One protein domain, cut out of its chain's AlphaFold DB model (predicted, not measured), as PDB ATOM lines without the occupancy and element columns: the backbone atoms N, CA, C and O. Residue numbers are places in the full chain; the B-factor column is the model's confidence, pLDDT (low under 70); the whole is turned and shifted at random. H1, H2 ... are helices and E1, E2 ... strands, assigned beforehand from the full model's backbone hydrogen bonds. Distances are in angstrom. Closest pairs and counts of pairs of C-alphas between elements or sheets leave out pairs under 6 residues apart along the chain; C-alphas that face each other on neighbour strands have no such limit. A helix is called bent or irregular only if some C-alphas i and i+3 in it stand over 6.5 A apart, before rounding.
ATOM      1  N   ALA A   8     177.361  85.488 128.769       85.56
ATOM      2  CA  ALA A   8     176.875  86.286 127.647       85.56
ATOM      3  C   ALA A   8     175.366  86.096 127.411       85.56
ATOM      4  O   ALA A   8     174.631  87.077 127.355       85.56
ATOM      5  N   GLU A   9     174.879  84.851 127.362       87.19
ATOM      6  CA  GLU A   9     173.441  84.564 127.206       87.19
ATOM      7  C   GLU A   9     172.618  85.161 128.350       87.19
ATOM      8  O   GLU A   9     171.563  85.764 128.140       87.19
ATOM      9  N   SER A  10     173.131  85.059 129.575       86.06
ATOM     10  CA  SER A  10     172.472  85.655 130.727       86.06
ATOM     11  C   SER A  10     172.483  87.185 130.690       86.06
ATOM     12  O   SER A  10     171.546  87.811 131.193       86.06
ATOM     13  N   PHE A  11     173.519  87.802 130.119       88.44
ATOM     14  CA  PHE A  11     173.562  89.248 129.924       88.44
ATOM     15  C   PHE A  11     172.531  89.705 128.889       88.44
ATOM     16  O   PHE A  11     171.760  90.619 129.177       88.44
ATOM     17  N   GLU A  12     172.417  89.010 127.756       88.12
ATOM     18  CA  GLU A  12     171.385  89.280 126.745       88.12
ATOM     19  C   GLU A  12     169.973  89.175 127.329       88.12
ATOM     20  O   GLU A  12     169.117  90.038 127.118       88.12
ATOM     21  N   ARG A  13     169.728  88.169 128.171       87.31
ATOM     22  CA  ARG A  13     168.451  88.049 128.885       87.31
ATOM     23  C   ARG A  13     168.229  89.182 129.881       87.31
ATOM     24  O   ARG A  13     167.087  89.588 130.083       87.31
ATOM     25  N   ALA A  14     169.280  89.701 130.510       87.38
ATOM     26  CA  ALA A  14     169.165  90.856 131.395       87.38
ATOM     27  C   ALA A  14     168.856  92.140 130.612       87.38
ATOM     28  O   ALA A  14     168.045  92.945 131.070       87.38
ATOM     29  N   LEU A  15     169.417  92.301 129.411       88.00
ATOM     30  CA  LEU A  15     169.052  93.382 128.492       88.00
ATOM     31  C   LEU A  15     167.595  93.253 128.024       88.00
ATOM     32  O   LEU A  15     166.863  94.243 128.015       88.00
ATOM     33  N   ALA A  16     167.136  92.037 127.719       86.44
ATOM     34  CA  ALA A  16     165.739  91.766 127.385       86.44
ATOM     35  C   ALA A  16     164.793  92.092 128.558       86.44
ATOM     36  O   ALA A  16     163.789  92.783 128.369       86.44
ATOM     37  N   ALA A  17     165.145  91.682 129.783       85.56
ATOM     38  CA  ALA A  17     164.421  92.040 131.005       85.56
ATOM     39  C   ALA A  17     164.326  93.560 131.192       85.56
ATOM     40  O   ALA A  17     163.254  94.089 131.490       85.56
ATOM     41  N   PHE A  18     165.442  94.265 130.981       84.38
ATOM     42  CA  PHE A  18     165.503  95.725 131.036       84.38
ATOM     43  C   PHE A  18     164.552  96.350 130.005       84.38
ATOM     44  O   PHE A  18     163.831  97.299 130.316       84.38
ATOM     45  N   ALA A  19     164.494  95.785 128.795       84.56
ATOM     46  CA  ALA A  19     163.585  96.203 127.729       84.56
ATOM     47  C   ALA A  19     162.105  95.844 127.987       84.56
ATOM     48  O   ALA A  19     161.238  96.234 127.208       84.56
ATOM     49  N   GLY A  20     161.787  95.156 129.090       79.25
ATOM     50  CA  GLY A  20     160.420  94.790 129.473       79.25
ATOM     51  C   GLY A  20     159.962  93.418 128.977       79.25
ATOM     52  O   GLY A  20     158.786  93.093 129.107       79.25
ATOM     53  N   ILE A  21     160.867  92.601 128.439       81.81
ATOM     54  CA  ILE A  21     160.564  91.219 128.069       81.81
ATOM     55  C   ILE A  21     160.573  90.377 129.347       81.81
ATOM     56  O   ILE A  21     161.552  90.369 130.092       81.81
ATOM     57  N   ALA A  22     159.472  89.680 129.630       67.50
ATOM     58  CA  ALA A  22     159.355  88.844 130.820       67.50
ATOM     59  C   ALA A  22     160.367  87.689 130.776       67.50
ATOM     60  O   ALA A  22     160.405  86.927 129.810       67.50
ATOM     61  N   VAL A  23     161.166  87.530 131.835       66.31
ATOM     62  CA  VAL A  23     162.202  86.491 131.898       66.31
ATOM     63  C   VAL A  23     161.856  85.433 132.945       66.31
ATOM     64  O   VAL A  23     162.462  85.360 134.010       66.31
ATOM     65  N   GLY A  24     160.895  84.573 132.601       65.12
ATOM     66  CA  GLY A  24     160.534  83.367 133.358       65.12
ATOM     67  C   GLY A  24     159.925  83.603 134.749       65.12
ATOM     68  O   GLY A  24     159.753  84.732 135.202       65.12
ATOM     69  N   GLU A  25     159.578  82.508 135.428       58.72
ATOM     70  CA  GLU A  25     158.944  82.555 136.751       58.72
ATOM     71  C   GLU A  25     159.951  82.813 137.892       58.72
ATOM     72  O   GLU A  25     161.086  82.314 137.829       58.72
ATOM     73  N   PRO A  26     159.551  83.534 138.962       58.41
ATOM     74  CA  PRO A  26     160.382  83.768 140.143       58.41
ATOM     75  C   PRO A  26     160.790  82.468 140.856       58.41
ATOM     76  O   PRO A  26     159.958  81.617 141.155       58.41
ATOM     77  N   HIS A  27     162.069  82.337 141.202       66.44
ATOM     78  CA  HIS A  27     162.636  81.211 141.946       66.44
ATOM     79  C   HIS A  27     163.022  81.629 143.378       66.44
ATOM     80  O   HIS A  27     163.320  82.790 143.649       66.44
ATOM     81  N   ALA A  28     163.085  80.689 144.327       63.41
ATOM     82  CA  ALA A  28     163.439  80.994 145.723       63.41
ATOM     83  C   ALA A  28     164.833  81.649 145.880       63.41
ATOM     84  O   ALA A  28     165.054  82.450 146.789       63.41
ATOM     85  N   ALA A  29     165.762  81.345 144.966       64.88
ATOM     86  CA  ALA A  29     167.081  81.981 144.888       64.88
ATOM     87  C   ALA A  29     167.004  83.486 144.554       64.88
ATOM     88  O   ALA A  29     167.883  84.248 144.958       64.88
ATOM     89  N   ASP A  30     165.935  83.919 143.890       70.50
ATOM     90  CA  ASP A  30     165.752  85.290 143.412       70.50
ATOM     91  C   ASP A  30     165.469  86.216 144.590       70.50
ATOM     92  O   ASP A  30     166.047  87.293 144.674       70.50
ATOM     93  N   ARG A  31     164.693  85.744 145.576       70.69
ATOM     94  CA  ARG A  31     164.446  86.465 146.838       70.69
ATOM     95  C   ARG A  31     165.742  86.747 147.593       70.69
ATOM     96  O   ARG A  31     165.941  87.840 148.113       70.69
ATOM     97  N   LYS A  32     166.655  85.768 147.624       73.19
ATOM     98  CA  LYS A  32     167.969  85.919 148.265       73.19
ATOM     99  C   LYS A  32     168.852  86.922 147.522       73.19
ATOM    100  O   LYS A  32     169.554  87.701 148.156       73.19
ATOM    101  N   MET A  33     168.840  86.907 146.193       76.75
ATOM    102  CA  MET A  33     169.632  87.862 145.415       76.75
ATOM    103  C   MET A  33     169.060  89.267 145.457       76.75
ATOM    104  O   MET A  33     169.807  90.231 145.600       76.75
ATOM    105  N   PHE A  34     167.740  89.384 145.407       78.00
ATOM    106  CA  PHE A  34     167.070  90.656 145.573       78.00
ATOM    107  C   PHE A  34     167.351  91.246 146.958       78.00
ATOM    108  O   PHE A  34     167.702  92.416 147.059       78.00
ATOM    109  N   SER A  35     167.317  90.435 148.023       75.50
ATOM    110  CA  SER A  35     167.654  90.907 149.371       75.50
ATOM    111  C   SER A  35     169.123  91.331 149.524       75.50
ATOM    112  O   SER A  35     169.422  92.244 150.292       75.50
ATOM    113  N   ILE A  36     170.029  90.725 148.748       76.81
ATOM    114  CA  ILE A  36     171.442  91.119 148.620       76.81
ATOM    115  C   ILE A  36     171.593  92.495 147.947       76.81
ATOM    116  O   ILE A  36     172.350  93.333 148.445       76.81
ATOM    117  N   VAL A  37     170.871  92.742 146.849       80.69
ATOM    118  CA  VAL A  37     170.905  94.017 146.107       80.69
ATOM    119  C   VAL A  37     170.197  95.137 146.883       80.69
ATOM    120  O   VAL A  37     170.681  96.265 146.924       80.69
ATOM    121  N   ALA A  38     169.093  94.831 147.570       79.69
ATOM    122  CA  ALA A  38     168.262  95.792 148.302       79.69
ATOM    123  C   ALA A  38     168.764  96.126 149.729       79.69
ATOM    124  O   ALA A  38     168.015  96.648 150.558       79.69
ATOM    125  N   THR A  39     170.027  95.826 150.047       75.62
ATOM    126  CA  THR A  39     170.585  95.984 151.402       75.62
ATOM    127  C   THR A  39     170.445  97.404 151.975       75.62
ATOM    128  O   THR A  39     170.507  98.407 151.266       75.62
ATOM    129  N   ALA A  40     170.290  97.491 153.300       61.28
ATOM    130  CA  ALA A  40     170.060  98.743 154.023       61.28
ATOM    131  C   ALA A  40     171.221  99.743 153.952       61.28
ATOM    132  O   ALA A  40     170.999 100.930 154.113       61.28
ATOM    133  N   ARG A  41     172.458  99.315 153.686       68.62
ATOM    134  CA  ARG A  41     173.595 100.253 153.560       68.62
ATOM    135  C   ARG A  41     173.880 100.688 152.121       68.62
ATOM    136  O   ARG A  41     174.908 101.298 151.848       68.62
ATOM    137  N   GLY A  42     172.973 100.346 151.213       72.31
ATOM    138  CA  GLY A  42     173.142 100.524 149.786       72.31
ATOM    139  C   GLY A  42     174.071  99.493 149.149       72.31
ATOM    140  O   GLY A  42     174.880  98.828 149.803       72.31
ATOM    141  N   ALA A  43     173.910  99.342 147.845       80.38
ATOM    142  CA  ALA A  43     174.744  98.495 147.011       80.38
ATOM    143  C   ALA A  43     174.945  99.163 145.656       80.38
ATOM    144  O   ALA A  43     174.069  99.893 145.184       80.38
ATOM    145  N   HIS A  44     176.080  98.860 145.038       85.62
ATOM    146  CA  HIS A  44     176.325  99.126 143.632       85.62
ATOM    147  C   HIS A  44     176.471  97.790 142.924       85.62
ATOM    148  O   HIS A  44     177.302  96.960 143.279       85.62
ATOM    149  N   THR A  45     175.622  97.553 141.945       87.75
ATOM    150  CA  THR A  45     175.533  96.280 141.252       87.75
ATOM    151  C   THR A  45     175.866  96.493 139.792       87.75
ATOM    152  O   THR A  45     175.329  97.396 139.156       87.75
ATOM    153  N   ARG A  46     176.736  95.645 139.251       87.75
ATOM    154  CA  ARG A  46     177.156  95.689 137.855       87.75
ATOM    155  C   ARG A  46     176.944  94.325 137.218       87.75
ATOM    156  O   ARG A  46     177.484  93.327 137.685       87.75
ATOM    157  N   ILE A  47     176.165  94.298 136.149       84.88
ATOM    158  CA  ILE A  47     175.936  93.127 135.305       84.88
ATOM    159  C   ILE A  47     176.624  93.398 133.970       84.88
ATOM    160  O   ILE A  47     176.360  94.430 133.360       84.88
ATOM    161  N   THR A  48     177.477  92.487 133.514       85.62
ATOM    162  CA  THR A  48     178.128  92.516 132.196       85.62
ATOM    163  C   THR A  48     178.094  91.120 131.573       85.62
ATOM    164  O   THR A  48     177.776  90.141 132.251       85.62
ATOM    165  N   ALA A  49     178.517  90.993 130.313       79.19
ATOM    166  CA  ALA A  49     178.775  89.688 129.693       79.19
ATOM    167  C   ALA A  49     179.862  88.865 130.422       79.19
ATOM    168  O   ALA A  49     179.930  87.652 130.258       79.19
ATOM    169  N   GLY A  50     180.702  89.514 131.238       73.81
ATOM    170  CA  GLY A  50     181.725  88.871 132.067       73.81
ATOM    171  C   GLY A  50     181.231  88.433 133.449       73.81
ATOM    172  O   GLY A  50     181.974  87.762 134.163       73.81
ATOM    173  N   GLY A  51     180.006  88.795 133.844       76.12
ATOM    174  CA  GLY A  51     179.401  88.313 135.083       76.12
ATOM    175  C   GLY A  51     178.501  89.312 135.803       76.12
ATOM    176  O   GLY A  51     178.202  90.409 135.334       76.12
ATOM    177  N   PHE A  52     178.058  88.896 136.987       82.62
ATOM    178  CA  PHE A  52     177.156  89.644 137.853       82.62
ATOM    179  C   PHE A  52     177.838  89.935 139.188       82.62
ATOM    180  O   PHE A  52     178.093  89.019 139.969       82.62
ATOM    181  N   SER A  53     178.113  91.208 139.463       82.44
ATOM    182  CA  SER A  53     178.879  91.639 140.632       82.44
ATOM    183  C   SER A  53     178.079  92.591 141.504       82.44
ATOM    184  O   SER A  53     177.503  93.560 141.013       82.44
ATOM    185  N   VAL A  54     178.093  92.349 142.813       78.38
ATOM    186  CA  VAL A  54     177.520  93.254 143.816       78.38
ATOM    187  C   VAL A  54     178.651  93.806 144.674       78.38
ATOM    188  O   VAL A  54     179.433  93.060 145.271       78.38
ATOM    189  N   LEU A  55     178.742  95.129 144.713       73.81
ATOM    190  CA  LEU A  55     179.658  95.898 145.534       73.81
ATOM    191  C   LEU A  55     178.904  96.454 146.733       73.81
ATOM    192  O   LEU A  55     177.881  97.131 146.594       73.81
ATOM    193  N   TRP A  56     179.458  96.196 147.913       71.62
ATOM    194  CA  TRP A  56     178.988  96.781 149.154       71.62
ATOM    195  C   TRP A  56     180.030  97.753 149.689       71.62
ATOM    196  O   TRP A  56     181.181  97.355 149.877       71.62
ATOM    197  N   PRO A  57     179.640  98.996 150.000       57.94
ATOM    198  CA  PRO A  57     180.559  99.973 150.577       57.94
ATOM    199  C   PRO A  57     181.094  99.557 151.957       57.94
ATOM    200  O   PRO A  57     182.108 100.073 152.415       57.94
ATOM    201  N   HIS A  58     180.451  98.593 152.624       56.34
ATOM    202  CA  HIS A  58     180.845  98.154 153.954       56.34
ATOM    203  C   HIS A  58     181.146  96.655 153.985       56.34
ATOM    204  O   HIS A  58     180.260  95.816 153.825       56.34
ATOM    205  N   ARG A  59     182.409  96.345 154.295       52.28
ATOM    206  CA  ARG A  59     182.883  95.064 154.839       52.28
ATOM    207  C   ARG A  59     182.895  93.864 153.898       52.28
ATOM    208  O   ARG A  59     182.986  92.739 154.379       52.28
ATOM    209  N   ARG A  60     182.813  94.016 152.580       54.25
ATOM    210  CA  ARG A  60     182.872  92.864 151.666       54.25
ATOM    211  C   ARG A  60     183.581  93.254 150.374       54.25
ATOM    212  O   ARG A  60     183.313  94.310 149.819       54.25
ATOM    213  N   THR A  61     184.540  92.437 149.934       56.62
ATOM    214  CA  THR A  61     185.093  92.498 148.566       56.62
ATOM    215  C   THR A  61     183.938  92.486 147.556       56.62
ATOM    216  O   THR A  61     182.871  91.985 147.914       56.62
ATOM    217  N   PRO A  62     184.094  92.978 146.315       67.00
ATOM    218  CA  PRO A  62     183.097  92.729 145.273       67.00
ATOM    219  C   PRO A  62     182.772  91.230 145.230       67.00
ATOM    220  O   PRO A  62     183.672  90.400 145.090       67.00
ATOM    221  N   PHE A  63     181.502  90.871 145.415       71.38
ATOM    222  CA  PHE A  63     181.065  89.483 145.299       71.38
ATOM    223  C   PHE A  63     180.548  89.261 143.888       71.38
ATOM    224  O   PHE A  63     179.583  89.897 143.466       71.38
ATOM    225  N   THR A  64     181.206  88.351 143.173       73.94
ATOM    226  CA  THR A  64     180.702  87.852 141.895       73.94
ATOM    227  C   THR A  64     179.738  86.708 142.182       73.94
ATOM    228  O   THR A  64     180.068  85.764 142.902       73.94
ATOM    229  N   TYR A  65     178.531  86.818 141.651       74.00
ATOM    230  CA  TYR A  65     177.466  85.834 141.761       74.00
ATOM    231  C   TYR A  65     177.280  85.109 140.430       74.00
ATOM    232  O   TYR A  65     177.775  85.546 139.393       74.00
ATOM    233  N   GLY A  66     176.539  83.997 140.457       73.88
ATOM    234  CA  GLY A  66     176.165  83.292 139.235       73.88
ATOM    235  C   GLY A  66     175.437  84.229 138.272       73.88
ATOM    236  O   GLY A  66     174.439  84.847 138.646       73.88
ATOM    237  N   HIS A  67     175.940  84.335 137.042       77.88
ATOM    238  CA  HIS A  67     175.428  85.243 136.012       77.88
ATOM    239  C   HIS A  67     173.936  85.037 135.752       77.88
ATOM    240  O   HIS A  67     173.226  86.032 135.680       77.88
ATOM    241  N   TYR A  68     173.453  83.788 135.772       77.75
ATOM    242  CA  TYR A  68     172.045  83.391 135.584       77.75
ATOM    243  C   TYR A  68     171.023  84.116 136.492       77.75
ATOM    244  O   TYR A  68     169.812  84.052 136.265       77.75
ATOM    245  N   LEU A  69     171.486  84.788 137.552       78.50
ATOM    246  CA  LEU A  69     170.668  85.584 138.472       78.50
ATOM    247  C   LEU A  69     170.390  87.003 137.951       78.50
ATOM    248  O   LEU A  69     169.384  87.604 138.328       78.50
ATOM    249  N   ALA A  70     171.251  87.530 137.081       81.94
ATOM    250  CA  ALA A  70     171.162  88.877 136.527       81.94
ATOM    251  C   ALA A  70     169.811  89.192 135.857       81.94
ATOM    252  O   ALA A  70     169.178  90.168 136.268       81.94
ATOM    253  N   PRO A  71     169.306  88.393 134.891       82.75
ATOM    254  CA  PRO A  71     168.038  88.701 134.234       82.75
ATOM    255  C   PRO A  71     166.863  88.744 135.204       82.75
ATOM    256  O   PRO A  71     165.968  89.570 135.062       82.75
ATOM    257  N   ARG A  72     166.895  87.897 136.232       80.94
ATOM    258  CA  ARG A  72     165.824  87.774 137.222       80.94
ATOM    259  C   ARG A  72     165.761  88.996 138.127       80.94
ATOM    260  O   ARG A  72     164.684  89.547 138.316       80.94
ATOM    261  N   VAL A  73     166.913  89.462 138.618       82.50
ATOM    262  CA  VAL A  73     167.004  90.706 139.402       82.50
ATOM    263  C   VAL A  73     166.457  91.887 138.598       82.50
ATOM    264  O   VAL A  73     165.651  92.658 139.118       82.50
ATOM    265  N   VAL A  74     166.835  91.994 137.320       85.38
ATOM    266  CA  VAL A  74     166.351  93.061 136.435       85.38
ATOM    267  C   VAL A  74     164.842  92.945 136.192       85.38
ATOM    268  O   VAL A  74     164.136  93.944 136.311       85.38
ATOM    269  N   SER A  75     164.313  91.743 135.929       82.38
ATOM    270  CA  SER A  75     162.869  91.523 135.764       82.38
ATOM    271  C   SER A  75     162.076  91.863 137.026       82.38
ATOM    272  O   SER A  75     161.052  92.535 136.929       82.38
ATOM    273  N   THR A  76     162.538  91.456 138.213       81.25
ATOM    274  CA  THR A  76     161.878  91.801 139.483       81.25
ATOM    275  C   THR A  76     161.845  93.311 139.688       81.25
ATOM    276  O   THR A  76     160.785  93.858 139.979       81.25
ATOM    277  N   LEU A  77     162.962  94.012 139.468       82.00
ATOM    278  CA  LEU A  77     162.982  95.474 139.537       82.00
ATOM    279  C   LEU A  77     162.029  96.101 138.517       82.00
ATOM    280  O   LEU A  77     161.365  97.082 138.831       82.00
ATOM    281  N   ARG A  78     161.901  95.516 137.320       81.00
ATOM    282  CA  ARG A  78     160.997  96.010 136.275       81.00
ATOM    283  C   ARG A  78     159.527  95.924 136.651       81.00
ATOM    284  O   ARG A  78     158.798  96.861 136.349       81.00
ATOM    285  N   LEU A  79     159.115  94.857 137.332       79.12
ATOM    286  CA  LEU A  79     157.739  94.689 137.817       79.12
ATOM    287  C   LEU A  79     157.343  95.729 138.872       79.12
ATOM    288  O   LEU A  79     156.161  96.027 139.021       79.12
ATOM    289  N   HIS A  80     158.322  96.252 139.612       79.06
ATOM    290  CA  HIS A  80     158.099  97.196 140.708       79.06
ATOM    291  C   HIS A  80     158.488  98.632 140.365       79.06
ATOM    292  O   HIS A  80     158.122  99.554 141.089       79.06
ATOM    293  N   ALA A  81     159.186  98.839 139.252       76.19
ATOM    294  CA  ALA A  81     159.362 100.162 138.698       76.19
ATOM    295  C   ALA A  81     158.043 100.644 138.078       76.19
ATOM    296  O   ALA A  81     157.338  99.864 137.429       76.19
ATOM    297  N   PRO A  82     157.733 101.945 138.175       67.88
ATOM    298  CA  PRO A  82     156.736 102.570 137.320       67.88
ATOM    299  C   PRO A  82     156.959 102.153 135.856       67.88
ATOM    300  O   PRO A  82     158.099 102.112 135.380       67.88
ATOM    301  N   SER A  83     155.877 101.851 135.132       57.81
ATOM    302  CA  SER A  83     155.858 101.178 133.815       57.81
ATOM    303  C   SER A  83     156.785 101.778 132.738       57.81
ATOM    304  O   SER A  83     157.137 101.098 131.772       57.81
ATOM    305  N   HIS A  84     157.317 102.988 132.938       52.00
ATOM    306  CA  HIS A  84     158.221 103.690 132.020       52.00
ATOM    307  C   HIS A  84     159.554 104.183 132.631       52.00
ATOM    308  O   HIS A  84     160.314 104.854 131.937       52.00
ATOM    309  N   SER A  85     159.882 103.890 133.897       54.56
ATOM    310  CA  SER A  85     160.886 104.680 134.636       54.56
ATOM    311  C   SER A  85     162.269 104.060 134.842       54.56
ATOM    312  O   SER A  85     162.976 104.530 135.719       54.56
ATOM    313  N   PHE A  86     162.745 103.098 134.048       66.94
ATOM    314  CA  PHE A  86     164.173 102.727 134.162       66.94
ATOM    315  C   PHE A  86     165.106 103.904 133.818       66.94
ATOM    316  O   PHE A  86     166.267 103.892 134.182       66.94
ATOM    317  N   ALA A  87     164.597 104.960 133.176       64.94
ATOM    318  CA  ALA A  87     165.339 106.197 132.933       64.94
ATOM    319  C   ALA A  87     165.414 107.152 134.145       64.94
ATOM    320  O   ALA A  87     166.085 108.179 134.056       64.94
ATOM    321  N   LYS A  88     164.695 106.886 135.244       80.06
ATOM    322  CA  LYS A  88     164.622 107.766 136.422       80.06
ATOM    323  C   LYS A  88     164.734 106.950 137.707       80.06
ATOM    324  O   LYS A  88     164.341 105.786 137.718       80.06
ATOM    325  N   PRO A  89     165.221 107.541 138.805       86.12
ATOM    326  CA  PRO A  89     165.141 106.866 140.083       86.12
ATOM    327  C   PRO A  89     163.693 106.577 140.467       86.12
ATOM    328  O   PRO A  89     162.793 107.375 140.191       86.12
ATOM    329  N   PHE A  90     163.477 105.442 141.117       86.94
ATOM    330  CA  PHE A  90     162.166 105.047 141.614       86.94
ATOM    331  C   PHE A  90     162.269 104.438 143.005       86.94
ATOM    332  O   PHE A  90     163.314 103.923 143.407       86.94
ATOM    333  N   GLU A  91     161.162 104.513 143.735       88.56
ATOM    334  CA  GLU A  91     161.042 103.944 145.066       88.56
ATOM    335  C   GLU A  91     160.358 102.578 145.013       88.56
ATOM    336  O   GLU A  91     159.396 102.383 144.271       88.56
ATOM    337  N   ILE A  92     160.846 101.646 145.829       87.25
ATOM    338  CA  ILE A  92     160.103 100.450 146.221       87.25
ATOM    339  C   ILE A  92     159.800 100.569 147.713       87.25
ATOM    340  O   ILE A  92     160.719 100.678 148.532       87.25
ATOM    341  N   ASP A  93     158.511 100.540 148.051       87.00
ATOM    342  CA  ASP A  93     158.037 100.656 149.428       87.00
ATOM    343  C   ASP A  93     158.429  99.449 150.303       87.00
ATOM    344  O   ASP A  93     158.742  98.350 149.831       87.00
ATOM    345  N   GLU A  94     158.407  99.655 151.621       85.81
ATOM    346  CA  GLU A  94     158.789  98.636 152.602       85.81
ATOM    347  C   GLU A  94     157.906  97.380 152.533       85.81
ATOM    348  O   GLU A  94     158.409  96.260 152.646       85.81
ATOM    349  N   ALA A  95     156.605  97.537 152.283       85.44
ATOM    350  CA  ALA A  95     155.671  96.416 152.191       85.44
ATOM    351  C   ALA A  95     155.986  95.502 150.992       85.44
ATOM    352  O   ALA A  95     155.871  94.276 151.064       85.44
ATOM    353  N   THR A  96     156.405  96.080 149.872       84.50
ATOM    354  CA  THR A  96     156.835  95.367 148.671       84.50
ATOM    355  C   THR A  96     158.168  94.680 148.903       84.50
ATOM    356  O   THR A  96     158.293  93.493 148.599       84.50
ATOM    357  N   LEU A  97     159.131  95.359 149.529       82.00
ATOM    358  CA  LEU A  97     160.407  94.751 149.907       82.00
ATOM    359  C   LEU A  97     160.209  93.543 150.839       82.00
ATOM    360  O   LEU A  97     160.788  92.480 150.597       82.00
ATOM    361  N   ALA A  98     159.334  93.656 151.840       81.12
ATOM    362  CA  ALA A  98     158.999  92.557 152.743       81.12
ATOM    363  C   ALA A  98     158.422  91.343 151.991       81.12
ATOM    364  O   ALA A  98     158.869  90.211 152.197       81.12
ATOM    365  N   ARG A  99     157.498  91.567 151.042       79.19
ATOM    366  CA  ARG A  99     156.934  90.502 150.184       79.19
ATOM    367  C   ARG A  99     157.986  89.822 149.303       79.19
ATOM    368  O   ARG A  99     157.873  88.629 149.027       79.19
ATOM    369  N   LEU A 100     159.022  90.552 148.898       75.50
ATOM    370  CA  LEU A 100     160.150  90.028 148.121       75.50
ATOM    371  C   LEU A 100     161.176  89.260 148.976       75.50
ATOM    372  O   LEU A 100     162.153  88.734 148.438       75.50
ATOM    373  N   GLY A 101     160.948  89.125 150.288       70.94
ATOM    374  CA  GLY A 101     161.835  88.402 151.202       70.94
ATOM    375  C   GLY A 101     163.000  89.248 151.714       70.94
ATOM    376  O   GLY A 101     164.041  88.706 152.089       70.94
ATOM    377  N   PHE A 102     162.850  90.573 151.706       72.44
ATOM    378  CA  PHE A 102     163.786  91.481 152.346       72.44
ATOM    379  C   PHE A 102     163.341  91.781 153.779       72.44
ATOM    380  O   PHE A 102     162.239  92.259 154.018       72.44
ATOM    381  N   PHE A 103     164.217  91.501 154.744       61.38
ATOM    382  CA  PHE A 103     163.862  91.500 156.168       61.38
ATOM    383  C   PHE A 103     164.350  92.741 156.941       61.38
ATOM    384  O   PHE A 103     164.273  92.744 158.165       61.38
ATOM    385  N   ARG A 104     164.917  93.769 156.281       64.62
ATOM    386  CA  ARG A 104     165.587  94.889 156.982       64.62
ATOM    387  C   ARG A 104     165.236  96.296 156.478       64.62
ATOM    388  O   ARG A 104     165.999  96.874 155.715       64.62
ATOM    389  N   GLY A 105     164.182  96.882 157.041       67.44
ATOM    390  CA  GLY A 105     164.031  98.318 157.332       67.44
ATOM    391  C   GLY A 105     163.902  99.284 156.152       67.44
ATOM    392  O   GLY A 105     164.902  99.615 155.514       67.44
ATOM    393  N   GLY A 106     162.693  99.817 155.961       81.00
ATOM    394  CA  GLY A 106     162.392 101.028 155.187       81.00
ATOM    395  C   GLY A 106     162.322 100.855 153.668       81.00
ATOM    396  O   GLY A 106     162.802  99.868 153.115       81.00
ATOM    397  N   ALA A 107     161.749 101.846 152.985       87.50
ATOM    398  CA  ALA A 107     161.696 101.909 151.525       87.50
ATOM    399  C   ALA A 107     163.097 102.089 150.898       87.50
ATOM    400  O   ALA A 107     164.078 102.428 151.577       87.50
ATOM    401  N   ARG A 108     163.225 101.816 149.597       88.25
ATOM    402  CA  ARG A 108     164.497 101.907 148.856       88.25
ATOM    403  C   ARG A 108     164.347 102.709 147.585       88.25
ATOM    404  O   ARG A 108     163.384 102.514 146.851       88.25
ATOM    405  N   TRP A 109     165.357 103.515 147.290       89.56
ATOM    406  CA  TRP A 109     165.519 104.141 145.986       89.56
ATOM    407  C   TRP A 109     166.453 103.320 145.113       89.56
ATOM    408  O   TRP A 109     167.510 102.874 145.573       89.56
ATOM    409  N   PHE A 110     166.060 103.150 143.856       89.44
ATOM    410  CA  PHE A 110     166.825 102.455 142.832       89.44
ATOM    411  C   PHE A 110     167.141 103.394 141.674       89.44
ATOM    412  O   PHE A 110     166.240 104.026 141.128       89.44
ATOM    413  N   TRP A 111     168.406 103.418 141.262       90.25
ATOM    414  CA  TRP A 111     168.861 104.007 140.004       90.25
ATOM    415  C   TRP A 111     169.340 102.867 139.129       90.25
ATOM    416  O   TRP A 111     170.217 102.109 139.536       90.25
ATOM    417  N   VAL A 112     168.769 102.724 137.938       89.06
ATOM    418  CA  VAL A 112     169.127 101.644 137.021       89.06
ATOM    419  C   VAL A 112     169.503 102.263 135.688       89.06
ATOM    420  O   VAL A 112     168.703 102.957 135.082       89.06
ATOM    421  N   ALA A 113     170.723 102.034 135.228       87.56
ATOM    422  CA  ALA A 113     171.216 102.557 133.963       87.56
ATOM    423  C   ALA A 113     171.802 101.423 133.128       87.56
ATOM    424  O   ALA A 113     172.352 100.462 133.666       87.56
ATOM    425  N   ARG A 114     171.712 101.542 131.803       87.50
ATOM    426  CA  ARG A 114     172.408 100.641 130.879       87.50
ATOM    427  C   ARG A 114     173.426 101.404 130.045       87.50
ATOM    428  O   ARG A 114     173.176 102.540 129.646       87.50
ATOM    429  N   SER A 115     174.530 100.743 129.744       84.69
ATOM    430  CA  SER A 115     175.441 101.080 128.655       84.69
ATOM    431  C   SER A 115     175.413  99.958 127.611       84.69
ATOM    432  O   SER A 115     174.558  99.072 127.670       84.69
ATOM    433  N   ILE A 116     176.322 100.012 126.635       81.38
ATOM    434  CA  ILE A 116     176.489  98.951 125.631       81.38
ATOM    435  C   ILE A 116     176.894  97.629 126.306       81.38
ATOM    436  O   ILE A 116     176.330  96.590 125.986       81.38
ATOM    437  N   ASP A 117     177.778  97.684 127.309       87.25
ATOM    438  CA  ASP A 117     178.406  96.487 127.893       87.25
ATOM    439  C   ASP A 117     177.983  96.192 129.339       87.25
ATOM    440  O   ASP A 117     178.512  95.275 129.975       87.25
ATOM    441  N   ALA A 118     177.088  97.001 129.912       89.31
ATOM    442  CA  ALA A 118     176.706  96.842 131.306       89.31
ATOM    443  C   ALA A 118     175.287  97.309 131.630       89.31
ATOM    444  O   ALA A 118     174.784  98.286 131.080       89.31
ATOM    445  N   ILE A 119     174.694  96.668 132.635       88.94
ATOM    446  CA  ILE A 119     173.600  97.229 133.431       88.94
ATOM    447  C   ILE A 119     174.176  97.562 134.805       88.94
ATOM    448  O   ILE A 119     174.779  96.710 135.463       88.94
ATOM    449  N   VAL A 120     174.003  98.808 135.227       88.88
ATOM    450  CA  VAL A 120     174.441  99.326 136.521       88.88
ATOM    451  C   VAL A 120     173.211  99.650 137.351       88.88
ATOM    452  O   VAL A 120     172.283 100.297 136.868       88.88
ATOM    453  N   MET A 121     173.196  99.183 138.594       88.88
ATOM    454  CA  MET A 121     172.113  99.433 139.535       88.88
ATOM    455  C   MET A 121     172.684  99.935 140.853       88.88
ATOM    456  O   MET A 121     173.489  99.252 141.486       88.88
ATOM    457  N   ASP A 122     172.214 101.091 141.291       89.19
ATOM    458  CA  ASP A 122     172.475 101.628 142.615       89.19
ATOM    459  C   ASP A 122     171.213 101.526 143.465       89.19
ATOM    460  O   ASP A 122     170.106 101.787 142.998       89.19
ATOM    461  N   CYS A 123     171.390 101.142 144.725       88.25
ATOM    462  CA  CYS A 123     170.326 101.066 145.719       88.25
ATOM    463  C   CYS A 123     170.727 101.882 146.951       88.25
ATOM    464  O   CYS A 123     171.873 101.773 147.403       88.25
ATOM    465  N   ARG A 124     169.811 102.690 147.499       87.38
ATOM    466  CA  ARG A 124     169.984 103.441 148.759       87.38
ATOM    467  C   ARG A 124     168.710 103.365 149.606       87.38
ATOM    468  O   ARG A 124     167.626 103.089 149.091       87.38
ATOM    469  N   LEU A 125     168.845 103.610 150.908       87.38
ATOM    470  CA  LEU A 125     167.703 103.856 151.794       87.38
ATOM    471  C   LEU A 125     166.914 105.063 151.284       87.38
ATOM    472  O   LEU A 125     167.510 106.099 151.004       87.38
ATOM    473  N   ALA A 126     165.594 104.929 151.190       86.31
ATOM    474  CA  ALA A 126     164.729 106.075 150.960       86.31
ATOM    475  C   ALA A 126     164.645 106.902 152.248       86.31
ATOM    476  O   ALA A 126     164.364 106.366 153.324       86.31
TER     477      ALA A 126
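What this domain is: This is residues 8 to 126 of the 203 residues of an uncharacterized protein of Polyangium fumosum (UniProt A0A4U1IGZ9). A twisted sheet of six strands is covered on one face by two helices, H1 and H3, which run side by side in the same direction; no named helix lies over the other face. H2 crosses H3 and meets the sheet only with its residues 33 to 37, while the short H4, which follows E4 after one residue, sits off the sheet and near H2. The printed part has 119 residues, with four named helices and six named strands in the order H1 H2 E1 E2 E3 H3 E4 H4 E5 E6. The sheet runs E3 E2 E1 E6 E5 E4, all antiparallel, and the class is mixed, helices and strands. The whole is compact and rounded, with a radius of gyration of the C-alphas of 12.9 A and spans of 34 by 34 by 27 A.

Where its parts are: The strands are E1, residues 43 to 48, 16.3 A; E2, 51 to 55, 12.9 A; E3, 63 to 65; E4, 90 to 92; E5, 108 to 114, 19.7 A; and E6, 118 to 125, 23.5 A, which ends with C-alpha 125 at (167.703, 103.856, 151.794). The helices are H1, residues 8 to 18, 15.2 A, with C-alpha 8 at (176.875, 86.286, 127.647); H2, 28 to 37, 15.0 A; H3, 67 to 80, 21.6 A; and H4, 94 to 99. H3 is only just irregular: C-alphas 68 and 71 are 6.8 A apart.

How they stand to each other: E1 and E6 are antiparallel neighbours, with N 45 and O 121 within hydrogen-bond range at 2.8 A. E1, E2 and E3 form a meander, each strand the antiparallel neighbour of the one before; N 53 and O 46 are 2.8 A apart, N 65 and O 52 also 2.8 A. The hairpin of E5 and E6 has N 122 and O 111 within hydrogen-bond range at 2.8 A, and the edge strand E4 is the antiparallel neighbour of E5, with N 92 and O 108 within hydrogen-bond range at 2.9 A. H1 and H3 lie on the same face, at heights over the sheet of 8.9 A and 8.7 A, making two layers. They touch, the C-alphas of Ala 14 and Pro 71 being closest at 3.7 A, at a shallow tilt of 2 degrees, the same way. H2 only grazes the sheet with residues 33 to 37. H2 touches residues 69 to 73 of H3, about perpendicular at 78 degrees; the closest C-alphas, of Phe 34 and Val 73, are 6.2 A apart. H4 is not on the sheet but is near H2, with 5 pairs of C-alphas within 10 A. In H1 and H4 every O i to N i+4 pair is within hydrogen-bond range, in H2 5 of 6, in H3 8 of 10.

The domain as a whole: The two C-alphas farthest apart, those of Ile 21 and Arg 59, are 35.1 A apart. The printed part has no cut and no long link. The mean pLDDT of the printed part is 77.9; residues 22 to 29, 40 to 41, 57 to 62, 82 to 87 and 103 to 105 are under 70.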